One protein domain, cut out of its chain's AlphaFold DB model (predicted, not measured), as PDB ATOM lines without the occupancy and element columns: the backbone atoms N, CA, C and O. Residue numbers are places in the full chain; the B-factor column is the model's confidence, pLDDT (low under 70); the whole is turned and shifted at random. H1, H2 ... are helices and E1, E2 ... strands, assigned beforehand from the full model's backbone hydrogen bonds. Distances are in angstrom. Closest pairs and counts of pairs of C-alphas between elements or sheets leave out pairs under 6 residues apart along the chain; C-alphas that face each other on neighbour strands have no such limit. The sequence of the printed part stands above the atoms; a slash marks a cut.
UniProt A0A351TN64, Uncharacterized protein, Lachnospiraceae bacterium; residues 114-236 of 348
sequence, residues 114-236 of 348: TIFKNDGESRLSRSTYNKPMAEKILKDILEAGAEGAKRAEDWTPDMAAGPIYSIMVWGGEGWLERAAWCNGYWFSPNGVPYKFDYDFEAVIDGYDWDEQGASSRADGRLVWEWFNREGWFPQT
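What this domain is: This is residues 114 to 236 of the 348 residues of an uncharacterized protein of Lachnospiraceae bacterium (UniProt A0A351TN64). One twisted sheet of seven strands is the main body, with the short helix H2 over one face and the long helix H1 running past, only grazing the sheet. A long stretch with no named element, residues 214 to 236, runs past the face opposite H2. The printed part has 123 residues, with E1 E2 H1 E3 E4 E5 E6 H2 E7 along the chain; the sheet's order is E6 E5 E4 E3 E1 E2 E7, antiparallel throughout. The class is mixed, helices and strands, with 59 residues in named elements, under half of those printed. The whole is compact, with a radius of gyration of the C-alphas of 14.0 A and spans of 40 by 32 by 29 A.

How they stand to each other: E1, residues 114 to 118, and E2, residues 123 to 128, form a hairpin, with N 115 and O 126 2.9 A apart. H1, residues 131 to 148, only grazes the sheet with residues 134 to 148; its closest C-alphas to E2 are those of Ala 134 and Thr 128, 6.7 A apart. E3, residues 164 to 170, is antiparallel to E1, with N 116 and O 166 at 2.8 A. E2, H1 and E3 form a split strand-helix-strand unit, two strands running the same way with E1 between them in the sheet; its crossover is right-handed. E3, E4 at residues 176 to 182, E5 at 185 to 187 and E6 at 193 to 195 form a meander, each strand the antiparallel neighbour of the one before; N 165 and O 181, N 187 and O 180, and N 194 and O 186 are 2.9, 2.9 and 2.8 A apart. Residues 150 to 151 pair antiparallel with residues 194 to 195 of E6. H2, residues 200 to 206, is on the sheet at a height of 9.8 A, only just over E1 alone, with 4 C-alphas falling on E1 and 2 on E2. It runs slantwise to the strands, at 56 degrees to E1 on the local plane. H1 and H2 are close but not clearly touching, with the closest C-alphas, of Ile 137 and Val 203, 7.5 A apart. E7, residues 211 to 213, is an edge strand beside E2, with N 125 and O 213 at 2.8 A. In H1 and H2 every O i to N i+4 pair is within hydrogen-bond range.

Where its parts are: E1 begins at C-alpha 114 (36.079, 21.319, 144.052). H1 is 25.9 A long, E3 20.4 A, E4 20.0 A and E2 17.2 A. E7 ends at C-alpha 213 (31.228, 19.048, 134.455).

The domain as a whole: The two C-alphas farthest apart, of Pro 132 and Glu 230, are 41.8 A apart. The printed part has no cut; the link from H1 to E3 is long. Mean pLDDT of the printed part is 75.8, and residues 146 to 149, 171 to 177, 189 to 191 and 216 to 236 are under 70.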
ATOM      1  N   THR A 114      36.636  20.926 145.345       88.25
ATOM      2  CA  THR A 114      36.079  21.319 144.052       88.25
ATOM      3  C   THR A 114      36.537  22.719 143.695       88.25
ATOM      4  O   THR A 114      36.391  23.636 144.503       88.25
ATOM      5  N   ILE A 115      37.023  22.892 142.468       88.94
ATOM      6  CA  ILE A 115      37.231  24.201 141.852       88.94
ATOM      7  C   ILE A 115      36.176  24.443 140.781       88.94
ATOM      8  O   ILE A 115      35.822  23.558 139.995       88.94
ATOM      9  N   PHE A 116      35.688  25.672 140.758       86.69
ATOM     10  CA  PHE A 116      34.772  26.181 139.763       86.69
ATOM     11  C   PHE A 116      35.417  27.340 139.015       86.69
ATOM     12  O   PHE A 116      36.156  28.123 139.611       86.69
ATOM     13  N   LYS A 117      35.092  27.469 137.731       86.75
ATOM     14  CA  LYS A 117      35.449  28.610 136.884       86.75
ATOM     15  C   LYS A 117      34.199  29.132 136.191       86.75
ATOM     16  O   LYS A 117      33.420  28.340 135.653       86.75
ATOM     17  N   ASN A 118      34.062  30.450 136.172       79.88
ATOM     18  CA  ASN A 118      33.164  31.177 135.287       79.88
ATOM     19  C   ASN A 118      33.941  32.289 134.570       79.88
ATOM     20  O   ASN A 118      34.535  33.145 135.218       79.88
ATOM     21  N   ASP A 119      33.931  32.293 133.241       78.94
ATOM     22  CA  ASP A 119      34.595  33.309 132.413       78.94
ATOM     23  C   ASP A 119      33.632  34.213 131.622       78.94
ATOM     24  O   ASP A 119      34.084  35.017 130.810       78.94
ATOM     25  N   GLY A 120      32.323  34.128 131.866       71.69
ATOM     26  CA  GLY A 120      31.319  34.867 131.094       71.69
ATOM     27  C   GLY A 120      30.699  34.062 129.949       71.69
ATOM     28  O   GLY A 120      29.624  34.425 129.476       71.69
ATOM     29  N   GLU A 121      31.314  32.948 129.537       71.38
ATOM     30  CA  GLU A 121      30.823  32.092 128.442       71.38
ATOM     31  C   GLU A 121      30.689  30.622 128.858       71.38
ATOM     32  O   GLU A 121      29.758  29.924 128.449       71.38
ATOM     33  N   SER A 122      31.603  30.152 129.701       73.81
ATOM     34  CA  SER A 122      31.722  28.773 130.133       73.81
ATOM     35  C   SER A 122      31.653  28.654 131.651       73.81
ATOM     36  O   SER A 122      32.130  29.497 132.414       73.81
ATOM     37  N   ARG A 123      31.031  27.563 132.095       79.19
ATOM     38  CA  ARG A 123      30.971  27.161 133.495       79.19
ATOM     39  C   ARG A 123      31.638  25.821 133.622       79.19
ATOM     40  O   ARG A 123      31.207  24.856 132.994       79.19
ATOM     41  N   LEU A 124      32.655  25.761 134.456       88.06
ATOM     42  CA  LEU A 124      33.444  24.562 134.648       88.06
ATOM     43  C   LEU A 124      33.469  24.207 136.127       88.06
ATOM     44  O   LEU A 124      33.592  25.071 136.989       88.06
ATOM     45  N   SER A 125      33.323  22.917 136.401       90.12
ATOM     46  CA  SER A 125      33.486  22.303 137.711       90.12
ATOM     47  C   SER A 125      34.483  21.164 137.585       90.12
ATOM     48  O   SER A 125      34.418  20.367 136.635       90.12
ATOM     49  N   ARG A 126      35.400  21.090 138.542       92.94
ATOM     50  CA  ARG A 126      36.370  20.008 138.676       92.94
ATOM     51  C   ARG A 126      36.450  19.596 140.130       92.94
ATOM     52  O   ARG A 126      36.757  20.433 140.976       92.94
ATOM     53  N   SER A 127      36.164  18.330 140.405       91.94
ATOM     54  CA  SER A 127      36.198  17.787 141.761       91.94
ATOM     55  C   SER A 127      37.234  16.685 141.869       91.94
ATOM     56  O   SER A 127      37.435  15.903 140.937       91.94
ATOM     57  N   THR A 128      37.865  16.609 143.033       92.00
ATOM     58  CA  THR A 128      38.609  15.433 143.463       92.00
ATOM     59  C   THR A 128      38.143  14.996 144.843       92.00
ATOM     60  O   THR A 128      37.752  15.821 145.668       92.00
ATOM     61  N   TYR A 129      38.209  13.690 145.076       89.12
ATOM     62  CA  TYR A 129      38.041  13.037 146.372       89.12
ATOM     63  C   TYR A 129      39.364  12.394 146.834       89.12
ATOM     64  O   TYR A 129      39.439  11.721 147.868       89.12
ATOM     65  N   ASN A 130      40.440  12.584 146.063       90.31
ATOM     66  CA  ASN A 130      41.779  12.128 146.388       90.31
ATOM     67  C   ASN A 130      42.406  13.071 147.420       90.31
ATOM     68  O   ASN A 130      42.909  14.146 147.097       90.31
ATOM     69  N   LYS A 131      42.416  12.631 148.680       87.31
ATOM     70  CA  LYS A 131      42.929  13.428 149.799       87.31
ATOM     71  C   LYS A 131      44.359  13.968 149.594       87.31
ATOM     72  O   LYS A 131      44.522  15.175 149.742       87.31
ATOM     73  N   PRO A 132      45.374  13.166 149.210       89.88
ATOM     74  CA  PRO A 132      46.708  13.696 148.908       89.88
ATOM     75  C   PRO A 132      46.733  14.795 147.837       89.88
ATOM     76  O   PRO A 132      47.493  15.755 147.959       89.88
ATOM     77  N   MET A 133      45.918  14.662 146.787       91.81
ATOM     78  CA  MET A 133      45.806  15.680 145.740       91.81
ATOM     79  C   MET A 133      45.140  16.953 146.270       91.81
ATOM     80  O   MET A 133      45.692  18.035 146.089       91.81
ATOM     81  N   ALA A 134      44.009  16.825 146.968       89.44
ATOM     82  CA  ALA A 134      43.303  17.950 147.578       89.44
ATOM     83  C   ALA A 134      44.197  18.723 148.566       89.44
ATOM     84  O   ALA A 134      44.281  19.948 148.501       89.44
ATOM     85  N   GLU A 135      44.918  18.010 149.440       86.12
ATOM     86  CA  GLU A 135      45.871  18.607 150.385       86.12
ATOM     87  C   GLU A 135      47.007  19.335 149.662       86.12
ATOM     88  O   GLU A 135      47.391  20.426 150.080       86.12
ATOM     89  N   LYS A 136      47.529  18.769 148.565       89.44
ATOM     90  CA  LYS A 136      48.572  19.419 147.761       89.44
ATOM     91  C   LYS A 136      48.063  20.709 147.117       89.44
ATOM     92  O   LYS A 136      48.728  21.730 147.241       89.44
ATOM     93  N   ILE A 137      46.906  20.673 146.452       90.31
ATOM     94  CA  ILE A 137      46.324  21.853 145.793       90.31
ATOM     95  C   ILE A 137      46.108  22.969 146.812       90.31
ATOM     96  O   ILE A 137      46.553  24.096 146.605       90.31
ATOM     97  N   LEU A 138      45.464  22.645 147.935       84.88
ATOM     98  CA  LEU A 138      45.168  23.628 148.968       84.88
ATOM     99  C   LEU A 138      46.445  24.210 149.578       84.88
ATOM    100  O   LEU A 138      46.532  25.418 149.784       84.88
ATOM    101  N   LYS A 139      47.452  23.365 149.816       83.62
ATOM    102  CA  LYS A 139      48.759  23.806 150.292       83.62
ATOM    103  C   LYS A 139      49.430  24.764 149.305       83.62
ATOM    104  O   LYS A 139      49.899  25.808 149.740       83.62
ATOM    105  N   ASP A 140      49.445  24.447 148.012       86.75
ATOM    106  CA  ASP A 140      50.074  25.293 146.988       86.75
ATOM    107  C   ASP A 140      49.379  26.672 146.894       86.75
ATOM    108  O   ASP A 140      50.049  27.697 146.763       86.75
ATOM    109  N   ILE A 141      48.043  26.715 147.004       84.50
ATOM    110  CA  ILE A 141      47.262  27.967 147.061       84.50
ATOM    111  C   ILE A 141      47.615  28.765 148.324       84.50
ATOM    112  O   ILE A 141      47.873  29.968 148.255       84.50
ATOM    113  N   LEU A 142      47.641  28.097 149.481       77.94
ATOM    114  CA  LEU A 142      47.920  28.727 150.770       77.94
ATOM    115  C   LEU A 142      49.352  29.249 150.883       77.94
ATOM    116  O   LEU A 142      49.547  30.335 151.421       77.94
ATOM    117  N   GLU A 143      50.346  28.520 150.375       78.19
ATOM    118  CA  GLU A 143      51.744  28.965 150.358       78.19
ATOM    119  C   GLU A 143      51.906  30.215 149.485       78.19
ATOM    120  O   GLU A 143      52.479  31.207 149.938       78.19
ATOM    121  N   ALA A 144      51.309  30.229 148.288       78.25
ATOM    122  CA  ALA A 144      51.296  31.426 147.449       78.25
ATOM    123  C   ALA A 144      50.590  32.609 148.142       78.25
ATOM    124  O   ALA A 144      51.015  33.762 148.016       78.25
ATOM    125  N   GLY A 145      49.517  32.331 148.892       70.81
ATOM    126  CA  GLY A 145      48.759  33.334 149.635       70.81
ATOM    127  C   GLY A 145      49.557  33.909 150.799       70.81
ATOM    128  O   GLY A 145      49.659  35.123 150.935       70.81
ATOM    129  N   ALA A 146      50.184  33.066 151.613       61.50
ATOM    130  CA  ALA A 146      50.954  33.489 152.780       61.50
ATOM    131  C   ALA A 146      52.165  34.371 152.419       61.50
ATOM    132  O   ALA A 146      52.540  35.252 153.193       61.50
ATOM    133  N   GLU A 147      52.768  34.163 151.247       61.56
ATOM    134  CA  GLU A 147      53.938  34.929 150.802       61.56
ATOM    135  C   GLU A 147      53.585  36.295 150.179       61.56
ATOM    136  O   GLU A 147      54.430  37.198 150.164       61.56
ATOM    137  N   GLY A 148      52.349  36.483 149.695       60.00
ATOM    138  CA  GLY A 148      51.967  37.647 148.882       60.00
ATOM    139  C   GLY A 148      50.663  38.358 149.257       60.00
ATOM    140  O   GLY A 148      50.470  39.504 148.836       60.00
ATOM    141  N   ALA A 149      49.784  37.737 150.050       68.38
ATOM    142  CA  ALA A 149      48.452  38.261 150.321       68.38
ATOM    143  C   ALA A 149      48.498  39.481 151.241       68.38
ATOM    144  O   ALA A 149      48.893  39.419 152.405       68.38
ATOM    145  N   LYS A 150      48.045  40.616 150.712       76.12
ATOM    146  CA  LYS A 150      47.838  41.842 151.487       76.12
ATOM    147  C   LYS A 150      46.385  42.227 151.402       76.12
ATOM    148  O   LYS A 150      45.816  42.207 150.314       76.12
ATOM    149  N   ARG A 151      45.806  42.624 152.530       80.94
ATOM    150  CA  ARG A 151      44.449  43.163 152.551       80.94
ATOM    151  C   ARG A 151      44.321  44.288 151.518       80.94
ATOM    152  O   ARG A 151      45.162  45.186 151.464       80.94
ATOM    153  N   ALA A 152      43.293  44.201 150.687       82.38
ATOM    154  CA  ALA A 152      43.023  45.148 149.617       82.38
ATOM    155  C   ALA A 152      42.013  46.200 150.088       82.38
ATOM    156  O   ALA A 152      40.813  46.076 149.859       82.38
ATOM    157  N   GLU A 153      42.490  47.233 150.782       82.00
ATOM    158  CA  GLU A 153      41.625  48.335 151.241       82.00
ATOM    159  C   GLU A 153      41.071  49.183 150.087       82.00
ATOM    160  O   GLU A 153      40.062  49.865 150.249       82.00
ATOM    161  N   ASP A 154      41.725  49.124 148.926       79.69
ATOM    162  CA  ASP A 154      41.375  49.832 147.697       79.69
ATOM    163  C   ASP A 154      40.351  49.098 146.823       79.69
ATOM    164  O   ASP A 154      39.919  49.649 145.814       79.69
ATOM    165  N   TRP A 155      39.966  47.873 147.185       80.38
ATOM    166  CA  TRP A 155      39.036  47.091 146.382       80.38
ATOM    167  C   TRP A 155      37.623  47.698 146.381       80.38
ATOM    168  O   TRP A 155      37.073  48.033 147.436       80.38
ATOM    169  N   THR A 156      37.010  47.774 145.196       74.50
ATOM    170  CA  THR A 156      35.596  48.118 145.000       74.50
ATOM    171  C   THR A 156      34.905  47.084 144.105       74.50
ATOM    172  O   THR A 156      35.577  46.432 143.304       74.50
ATOM    173  N   PRO A 157      33.570  46.944 144.180       71.75
ATOM    174  CA  PRO A 157      32.844  45.996 143.336       71.75
ATOM    175  C   PRO A 157      33.028  46.184 141.830       71.75
ATOM    176  O   PRO A 157      33.079  45.196 141.110       71.75
ATOM    177  N   ASP A 158      33.220  47.417 141.353       72.69
ATOM    178  CA  ASP A 158      33.493  47.700 139.934       72.69
ATOM    179  C   ASP A 158      34.812  47.089 139.436       72.69
ATOM    180  O   ASP A 158      35.059  47.012 138.232       72.69
ATOM    181  N   MET A 159      35.686  46.674 140.358       79.12
ATOM    182  CA  MET A 159      36.931  45.978 140.048       79.12
ATOM    183  C   MET A 159      36.723  44.473 139.865       79.12
ATOM    184  O   MET A 159      37.686  43.785 139.523       79.12
ATOM    185  N   ALA A 160      35.522  43.939 140.101       76.19
ATOM    186  CA  ALA A 160      35.236  42.544 139.817       76.19
ATOM    187  C   ALA A 160      35.289  42.299 138.301       76.19
ATOM    188  O   ALA A 160      34.641  42.980 137.512       76.19
ATOM    189  N   ALA A 161      36.093  41.329 137.873       76.38
ATOM    190  CA  ALA A 161      36.190  40.962 136.466       76.38
ATOM    191  C   ALA A 161      36.499  39.474 136.321       76.38
ATOM    192  O   ALA A 161      37.199  38.892 137.152       76.38
ATOM    193  N   GLY A 162      35.970  38.875 135.253       75.50
ATOM    194  CA  GLY A 162      36.250  37.490 134.903       75.50
ATOM    195  C   GLY A 162      37.705  37.263 134.446       75.50
ATOM    196  O   GLY A 162      38.371  38.214 134.028       75.50
ATOM    197  N   PRO A 163      38.187  36.008 134.476       83.06
ATOM    198  CA  PRO A 163      37.485  34.839 134.993       83.06
ATOM    199  C   PRO A 163      37.375  34.866 136.521       83.06
ATOM    200  O   PRO A 163      38.243  35.376 137.232       83.06
ATOM    201  N   ILE A 164      36.270  34.323 137.008       81.25
ATOM    202  CA  ILE A 164      35.981  34.151 138.419       81.25
ATOM    203  C   ILE A 164      36.196  32.682 138.765       81.25
ATOM    204  O   ILE A 164      35.581  31.801 138.159       81.25
ATOM    205  N   TYR A 165      37.029  32.425 139.769       84.31
ATOM    206  CA  TYR A 165      37.186  31.091 140.337       84.31
ATOM    207  C   TYR A 165      36.571  31.043 141.721       84.31
ATOM    208  O   TYR A 165      36.643  32.004 142.486       84.31
ATOM    209  N   SER A 166      35.998  29.901 142.070       81.75
ATOM    210  CA  SER A 166      35.657  29.605 143.455       81.75
ATOM    211  C   SER A 166      36.107  28.208 143.815       81.75
ATOM    212  O   SER A 166      36.143  27.314 142.969       81.75
ATOM    213  N   ILE A 167      36.474  28.025 145.076       82.19
ATOM    214  CA  ILE A 167      36.826  26.713 145.598       82.19
ATOM    215  C   ILE A 167      35.917  26.334 146.752       82.19
ATOM    216  O   ILE A 167      35.389  27.185 147.473       82.19
ATOM    217  N   MET A 168      35.715  25.033 146.885       81.62
ATOM    218  CA  MET A 168      34.926  24.413 147.929       81.62
ATOM    219  C   MET A 168      35.742  23.284 148.542       81.62
ATOM    220  O   MET A 168      36.223  22.411 147.819       81.62
ATOM    221  N   VAL A 169      35.871  23.305 149.864       78.44
ATOM    222  CA  VAL A 169      36.572  22.276 150.635       78.44
ATOM    223  C   VAL A 169      35.648  21.776 151.735       78.44
ATOM    224  O   VAL A 169      35.056  22.574 152.465       78.44
ATOM    225  N   TRP A 170      35.518  20.457 151.872       70.12
ATOM    226  CA  TRP A 170      34.765  19.882 152.985       70.12
ATOM    227  C   TRP A 170      35.628  19.841 154.254       70.12
ATOM    228  O   TRP A 170      36.556  19.027 154.367       70.12
ATOM    229  N   GLY A 171      35.335  20.737 155.200       63.22
ATOM    230  CA  GLY A 171      36.044  20.862 156.472       63.22
ATOM    231  C   GLY A 171      35.646  19.800 157.503       63.22
ATOM    232  O   GLY A 171      34.625  19.116 157.392       63.22
ATOM    233  N   GLY A 172      36.468  19.655 158.545       55.84
ATOM    234  CA  GLY A 172      36.299  18.628 159.582       55.84
ATOM    235  C   GLY A 172      35.089  18.785 160.483       55.84
ATOM    236  O   GLY A 172      34.630  17.801 161.058       55.84
ATOM    237  N   GLU A 173      34.549  19.994 160.566       57.00
ATOM    238  CA  GLU A 173      33.360  20.301 161.361       57.00
ATOM    239  C   GLU A 173      32.054  20.143 160.565       57.00
ATOM    240  O   GLU A 173      30.988  20.523 161.040       57.00
ATOM    241  N   GLY A 174      32.113  19.567 159.358       53.53
ATOM    242  CA  GLY A 174      30.940  19.397 158.496       53.53
ATOM    243  C   GLY A 174      30.515  20.673 157.769       53.53
ATOM    244  O   GLY A 174      29.462  20.688 157.136       53.53
ATOM    245  N   TRP A 175      31.330  21.728 157.839       54.31
ATOM    246  CA  TRP A 175      31.112  22.976 157.122       54.31
ATOM    247  C   TRP A 175      31.903  23.016 155.815       54.31
ATOM    248  O   TRP A 175      33.038  22.546 155.716       54.31
ATOM    249  N   LEU A 176      31.258  23.581 154.796       62.78
ATOM    250  CA  LEU A 176      31.854  23.863 153.498       62.78
ATOM    251  C   LEU A 176      32.653  25.159 153.572       62.78
ATOM    252  O   LEU A 176      32.057  26.243 153.524       62.78
ATOM    253  N   GLU A 177      33.974  25.027 153.606       67.75
ATOM    254  CA  GLU A 177      34.885  26.155 153.469       67.75
ATOM    255  C   GLU A 177      34.910  26.618 152.016       67.75
ATOM    256  O   GLU A 177      34.956  25.812 151.078       67.75
ATOM    257  N   ARG A 178      34.806  27.934 151.828       73.94
ATOM    258  CA  ARG A 178      34.560  28.548 150.522       73.94
ATOM    259  C   ARG A 178      35.369  29.811 150.360       73.94
ATOM    260  O   ARG A 178      35.439  30.633 151.266       73.94
ATOM    261  N   ALA A 179      35.899  29.994 149.164       74.00
ATOM    262  CA  ALA A 179      36.548  31.231 148.794       74.00
ATOM    263  C   ALA A 179      36.422  31.485 147.301       74.00
ATOM    264  O   ALA A 179      36.127  30.575 146.517       74.00
ATOM    265  N   ALA A 180      36.657  32.736 146.930       79.44
ATOM    266  CA  ALA A 180      36.560  33.196 145.563       79.44
ATOM    267  C   ALA A 180      37.797  33.986 145.156       79.44
ATOM    268  O   ALA A 180      38.457  34.611 145.988       79.44
ATOM    269  N   TRP A 181      38.054  33.999 143.857       83.88
ATOM    270  CA  TRP A 181      39.067  34.822 143.231       83.88
ATOM    271  C   TRP A 181      38.505  35.499 141.992       83.88
ATOM    272  O   TRP A 181      37.850  34.848 141.175       83.88
ATOM    273  N   CYS A 182      38.800  36.783 141.823       81.38
ATOM    274  CA  CYS A 182      38.633  37.461 140.544       81.38
ATOM    275  C   CYS A 182      39.601  38.644 140.433       81.38
ATOM    276  O   CYS A 182      39.941  39.280 141.433       81.38
ATOM    277  N   ASN A 183      40.050  38.937 139.212       83.56
ATOM    278  CA  ASN A 183      40.880  40.102 138.886       83.56
ATOM    279  C   ASN A 183      42.093  40.338 139.825       83.56
ATOM    280  O   ASN A 183      42.383  41.475 140.201       83.56
ATOM    281  N   GLY A 184      42.794  39.275 140.242       85.44
ATOM    282  CA  GLY A 184      43.969  39.381 141.126       85.44
ATOM    283  C   GLY A 184      43.643  39.626 142.602       85.44
ATOM    284  O   GLY A 184      44.513  40.022 143.386       85.44
ATOM    285  N   TYR A 185      42.390  39.407 142.988       83.44
ATOM    286  CA  TYR A 185      41.943  39.509 144.361       83.44
ATOM    287  C   TYR A 185      41.312  38.202 144.812       83.44
ATOM    288  O   TYR A 185      40.540  37.575 144.092       83.44
ATOM    289  N   TRP A 186      41.637  37.828 146.038       82.19
ATOM    290  CA  TRP A 186      41.069  36.714 146.761       82.19
ATOM    291  C   TRP A 186      40.126  37.203 147.847       82.19
ATOM    292  O   TRP A 186      40.396  38.209 148.509       82.19
ATOM    293  N   PHE A 187      39.070  36.440 148.091       77.50
ATOM    294  CA  PHE A 187      38.061  36.747 149.094       77.50
ATOM    295  C   PHE A 187      38.032  35.628 150.109       77.50
ATOM    296  O   PHE A 187      37.745  34.480 149.767       77.50
ATOM    297  N   SER A 188      38.347  35.975 151.359       71.62
ATOM    298  CA  SER A 188      38.161  35.054 152.484       71.62
ATOM    299  C   SER A 188      36.689  34.648 152.593       71.62
ATOM    300  O   SER A 188      35.861  35.378 152.058       71.62
ATOM    301  N   PRO A 189      36.324  33.580 153.323       66.31
ATOM    302  CA  PRO A 189      34.922  33.173 153.508       66.31
ATOM    303  C   PRO A 189      33.975  34.279 154.020       66.31
ATOM    304  O   PRO A 189      32.775  34.235 153.762       66.31
ATOM    305  N   ASN A 190      34.520  35.302 154.691       64.56
ATOM    306  CA  ASN A 190      33.787  36.465 155.212       64.56
ATOM    307  C   ASN A 190      33.777  37.674 154.253       64.56
ATOM    308  O   ASN A 190      33.302  38.746 154.605       64.56
ATOM    309  N   GLY A 191      34.328  37.537 153.048       69.69
ATOM    310  CA  GLY A 191      34.251  38.522 151.963       69.69
ATOM    311  C   GLY A 191      35.259  39.650 152.065       69.69
ATOM    312  O   GLY A 191      35.135  40.668 151.386       69.69
ATOM    313  N   VAL A 192      36.286  39.460 152.891       74.25
ATOM    314  CA  VAL A 192      37.380  40.416 153.003       74.25
ATOM    315  C   VAL A 192      38.303  40.250 151.790       74.25
ATOM    316  O   VAL A 192      38.762  39.133 151.536       74.25
ATOM    317  N   PRO A 193      38.590  41.339 151.052       78.94
ATOM    318  CA  PRO A 193      39.413  41.304 149.854       78.94
ATOM    319  C   PRO A 193      40.914  41.304 150.194       78.94
ATOM    320  O   PRO A 193      41.385  42.095 151.018       78.94
ATOM    321  N   TYR A 194      41.691  40.470 149.508       80.69
ATOM    322  CA  TYR A 194      43.151  40.404 149.594       80.69
ATOM    323  C   TYR A 194      43.753  40.404 148.189       80.69
ATOM    324  O   TYR A 194      43.294  39.664 147.328       80.69
ATOM    325  N   LYS A 195      44.795  41.202 147.940       84.94
ATOM    326  CA  LYS A 195      45.580  41.115 146.701       84.94
ATOM    327  C   LYS A 195      46.275  39.767 146.670       84.94
ATOM    328  O   LYS A 195      47.069  39.487 147.562       84.94
ATOM    329  N   PHE A 196      45.968  38.959 145.670       82.94
ATOM    330  CA  PHE A 196      46.463  37.599 145.537       82.94
ATOM    331  C   PHE A 196      46.494  37.247 144.057       82.94
ATOM    332  O   PHE A 196      45.451  37.167 143.414       82.94
ATOM    333  N   ASP A 197      47.691  37.070 143.515       82.31
ATOM    334  CA  ASP A 197      47.879  36.662 142.128       82.31
ATOM    335  C   ASP A 197      48.215  35.173 142.100       82.31
ATOM    336  O   ASP A 197      49.202  34.746 142.705       82.31
ATOM    337  N   TYR A 198      47.356  34.381 141.466       86.31
ATOM    338  CA  TYR A 198      47.482  32.931 141.435       86.31
ATOM    339  C   TYR A 198      46.907  32.367 140.142       86.31
ATOM    340  O   TYR A 198      45.832  32.765 139.692       86.31
ATOM    341  N   ASP A 199      47.626  31.415 139.558       89.56
ATOM    342  CA  ASP A 199      47.271  30.801 138.283       89.56
ATOM    343  C   ASP A 199      46.298  29.630 138.495       89.56
ATOM    344  O   ASP A 199      46.683  28.462 138.583       89.56
ATOM    345  N   PHE A 200      45.008  29.952 138.616       89.69
ATOM    346  CA  PHE A 200      43.953  28.945 138.759       89.69
ATOM    347  C   PHE A 200      43.726  28.116 137.487       89.69
ATOM    348  O   PHE A 200      43.271  26.976 137.595       89.69
ATOM    349  N   GLU A 201      44.075  28.627 136.301       90.69
ATOM    350  CA  GLU A 201      44.027  27.829 135.065       90.69
ATOM    351  C   GLU A 201      45.027  26.674 135.138       90.69
ATOM    352  O   GLU A 201      44.667  25.532 134.859       90.69
ATOM    353  N   ALA A 202      46.247  26.929 135.623       92.31
ATOM    354  CA  ALA A 202      47.232  25.868 135.830       92.31
ATOM    355  C   ALA A 202      46.764  24.798 136.830       92.31
ATOM    356  O   ALA A 202      47.154  23.638 136.706       92.31
ATOM    357  N   VAL A 203      45.914  25.147 137.804       92.44
ATOM    358  CA  VAL A 203      45.279  24.146 138.678       92.44
ATOM    359  C   VAL A 203      44.246  23.331 137.905       92.44
ATOM    360  O   VAL A 203      44.261  22.107 137.992       92.44
ATOM    361  N   ILE A 204      43.370  23.974 137.132       91.62
ATOM    362  CA  ILE A 204      42.347  23.279 136.336       91.62
ATOM    363  C   ILE A 204      42.987  22.305 135.336       91.62
ATOM    364  O   ILE A 204      42.534  21.164 135.235       91.62
ATOM    365  N   ASP A 205      44.054  22.717 134.655       92.31
ATOM    366  CA  ASP A 205      44.712  21.922 133.612       92.31
ATOM    367  C   ASP A 205      45.785  20.962 134.157       92.31
ATOM    368  O   ASP A 205      46.196  20.019 133.478       92.31
ATOM    369  N   GLY A 206      46.274  21.205 135.376       92.00
ATOM    370  CA  GLY A 206      47.461  20.547 135.928       92.00
ATOM    371  C   GLY A 206      47.215  19.215 136.633       92.00
ATOM    372  O   GLY A 206      48.183  18.571 137.046       92.00
ATOM    373  N   TYR A 207      45.958  18.800 136.794       92.88
ATOM    374  CA  TYR A 207      45.600  17.605 137.553       92.88
ATOM    375  C   TYR A 207      44.613  16.695 136.817       92.88
ATOM    376  O   TYR A 207      43.840  17.128 135.966       92.88
ATOM    377  N   ASP A 208      44.639  15.414 137.189       93.12
ATOM    378  CA  ASP A 208      43.664  14.418 136.751       93.12
ATOM    379  C   ASP A 208      42.493  14.402 137.739       93.12
ATOM    380  O   ASP A 208      42.637  13.980 138.887       93.12
ATOM    381  N   TRP A 209      41.363  14.965 137.319       94.69
ATOM    382  CA  TRP A 209      40.201  15.188 138.173       94.69
ATOM    383  C   TRP A 209      39.270  13.980 138.179       94.69
ATOM    384  O   TRP A 209      38.950  13.442 137.120       94.69
ATOM    385  N   ASP A 210      38.764  13.621 139.362       93.38
ATOM    386  CA  ASP A 210      37.823  12.508 139.525       93.38
ATOM    387  C   ASP A 210      36.482  12.800 138.829       93.38
ATOM    388  O   ASP A 210      35.891  11.914 138.213       93.38
ATOM    389  N   GLU A 211      36.015  14.054 138.886       92.19
ATOM    390  CA  GLU A 211      34.780  14.493 138.230       92.19
ATOM    391  C   GLU A 211      34.955  15.816 137.488       92.19
ATOM    392  O   GLU A 211      35.643  16.742 137.933       92.19
ATOM    393  N   GLN A 212      34.277  15.914 136.345       92.81
ATOM    394  CA  GLN A 212      34.330  17.056 135.444       92.81
ATOM    395  C   GLN A 212      32.924  17.365 134.938       92.81
ATOM    396  O   GLN A 212      32.207  16.467 134.502       92.81
ATOM    397  N   GLY A 213      32.531  18.635 134.965       86.88
ATOM    398  CA  GLY A 213      31.228  19.048 134.455       86.88
ATOM    399  C   GLY A 213      31.102  20.556 134.321       86.88
ATOM    400  O   GLY A 213      32.087  21.287 134.460       86.88
ATOM    401  N   ALA A 214      29.876  21.008 134.079       81.38
ATOM    402  CA  ALA A 214      29.497  22.412 134.129       81.38
ATOM    403  C   ALA A 214      28.650  22.674 135.377       81.38
ATOM    404  O   ALA A 214      27.797  21.865 135.738       81.38
ATOM    405  N   SER A 215      28.881  23.797 136.057       71.38
ATOM    406  CA  SER A 215      28.092  24.155 137.236       71.38
ATOM    407  C   SER A 215      27.892  25.657 137.354       71.38
ATOM    408  O   SER A 215      28.848  26.422 137.315       71.38
ATOM    409  N   SER A 216      26.648  26.074 137.591       59.53
ATOM    410  CA  SER A 216      26.311  27.443 138.002       59.53
ATOM    411  C   SER A 216      26.767  27.769 139.428       59.53
ATOM    412  O   SER A 216      26.674  28.911 139.867       59.53
ATOM    413  N   ARG A 217      27.283  26.779 140.173       57.84
ATOM    414  CA  ARG A 217      27.761  26.955 141.552       57.84
ATOM    415  C   ARG A 217      29.029  27.802 141.655       57.84
ATOM    416  O   ARG A 217      29.306  28.265 142.758       57.84
ATOM    417  N   ALA A 218      29.742  28.026 140.544       53.84
ATOM    418  CA  ALA A 218      30.848  28.985 140.469       53.84
ATOM    419  C   ALA A 218      30.428  30.373 140.984       53.84
ATOM    420  O   ALA A 218      31.198  31.039 141.677       53.84
ATOM    421  N   ASP A 219      29.173  30.732 140.702       53.69
ATOM    422  CA  ASP A 219      28.625  32.082 140.816       53.69
ATOM    423  C   ASP A 219      28.051  32.345 142.217       53.69
ATOM    424  O   ASP A 219      28.124  33.451 142.741       53.69
ATOM    425  N   GLY A 220      27.507  31.308 142.871       50.22
ATOM    426  CA  GLY A 220      26.701  31.446 144.101       50.22
ATOM    427  C   GLY A 220      27.517  31.452 145.385       50.22
ATOM    428  O   GLY A 220      26.981  31.296 146.480       50.22
ATOM    429  N   ARG A 221      28.838  31.510 145.238       51.75
ATOM    430  CA  ARG A 221      29.819  31.300 146.309       51.75
ATOM    431  C   ARG A 221      30.832  32.439 146.383       51.75
ATOM    432  O   ARG A 221      31.737  32.393 147.210       51.75
ATOM    433  N   LEU A 222      30.653  33.449 145.535       55.03
ATOM    434  CA  LEU A 222      31.370  34.713 145.587       55.03
ATOM    435  C   LEU A 222      30.875  35.475 146.802       55.03
ATOM    436  O   LEU A 222      29.689  35.479 147.119       55.03
ATOM    437  N   VAL A 223      31.818  35.999 147.560       52.97
ATOM    438  CA  VAL A 223      31.660  35.953 148.997       52.97
ATOM    439  C   VAL A 223      30.635  36.952 149.533       52.97
ATOM    440  O   VAL A 223      30.593  38.109 149.131       52.97
ATOM    441  N   TRP A 224      29.855  36.452 150.491       44.78
ATOM    442  CA  TRP A 224      28.888  37.070 151.400       44.78
ATOM    443  C   TRP A 224      28.899  38.614 151.556       44.78
ATOM    444  O   TRP A 224      27.829  39.217 151.597       44.78
ATOM    445  N   GLU A 225      30.056  39.283 151.622       46.16
ATOM    446  CA  GLU A 225      30.152  40.738 151.864       46.16
ATOM    447  C   GLU A 225      30.474  41.612 150.651       46.16
ATOM    448  O   GLU A 225      30.373  42.838 150.726       46.16
ATOM    449  N   TRP A 226      30.791  41.015 149.509       48.59
ATOM    450  CA  TRP A 226      30.989  41.770 148.279       48.59
ATOM    451  C   TRP A 226      29.738  42.481 147.780       48.59
ATOM    452  O   TRP A 226      29.838  43.549 147.179       48.59
ATOM    453  N   PHE A 227      28.570  41.914 148.080       47.84
ATOM    454  CA  PHE A 227      27.306  42.306 147.464       47.84
ATOM    455  C   PHE A 227      26.397  43.132 148.385       47.84
ATOM    456  O   PHE A 227      25.427  43.729 147.936       47.84
ATOM    457  N   ASN A 228      26.691  43.206 149.684       44.44
ATOM    458  CA  ASN A 228      25.713  43.669 150.671       44.44
ATOM    459  C   ASN A 228      25.736  45.187 150.949       44.44
ATOM    460  O   ASN A 228      25.231  45.621 151.983       44.44
ATOM    461  N   ARG A 229      26.368  46.015 150.099       48.78
ATOM    462  CA  ARG A 229      26.475  47.460 150.386       48.78
ATOM    463  C   ARG A 229      25.549  48.380 149.605       48.78
ATOM    464  O   ARG A 229      25.141  49.363 150.214       48.78
ATOM    465  N   GLU A 230      25.185  48.090 148.353       49.38
ATOM    466  CA  GLU A 230      24.391  49.039 147.537       49.38
ATOM    467  C   GLU A 230      23.432  48.394 146.508       49.38
ATOM    468  O   GLU A 230      22.806  49.118 145.739       49.38
ATOM    469  N   GLY A 231      23.258  47.064 146.495       55.59
ATOM    470  CA  GLY A 231      22.341  46.373 145.578       55.59
ATOM    471  C   GLY A 231      22.969  45.166 144.880       55.59
ATOM    472  O   GLY A 231      24.030  44.683 145.268       55.59
ATOM    473  N   TRP A 232      22.297  44.658 143.847       62.03
ATOM    474  CA  TRP A 232      22.777  43.529 143.051       62.03
ATOM    475  C   TRP A 232      23.855  43.964 142.057       62.03
ATOM    476  O   TRP A 232      23.708  44.989 141.401       62.03
ATOM    477  N   PHE A 233      24.911  43.162 141.901       61.88
ATOM    478  CA  PHE A 233      26.042  43.469 141.022       61.88
ATOM    479  C   PHE A 233      25.911  42.713 139.694       61.88
ATOM    480  O   PHE A 233      26.149  41.505 139.664       61.88
ATOM    481  N   PRO A 234      25.564  43.381 138.576       59.84
ATOM    482  CA  PRO A 234      25.216  42.699 137.327       59.84
ATOM    483  C   PRO A 234      26.325  41.822 136.739       59.84
ATOM    484  O   PRO A 234      26.043  40.874 136.018       59.84
ATOM    485  N   GLN A 235      27.587  42.098 137.069       56.66
ATOM    486  CA  GLN A 235      28.745  41.342 136.576       56.66
ATOM    487  C   GLN A 235      28.831  39.917 137.139       56.66
ATOM    488  O   GLN A 235      29.516  39.075 136.563       56.66
ATOM    489  N   THR A 236      28.141  39.630 138.245       59.09
ATOM    490  CA  THR A 236      28.026  38.272 138.804       59.09
ATOM    491  C   THR A 236      26.700  37.612 138.467       59.09
ATOM    492  O   THR A 236      26.436  36.485 138.884       59.09
TER     493      THR A 236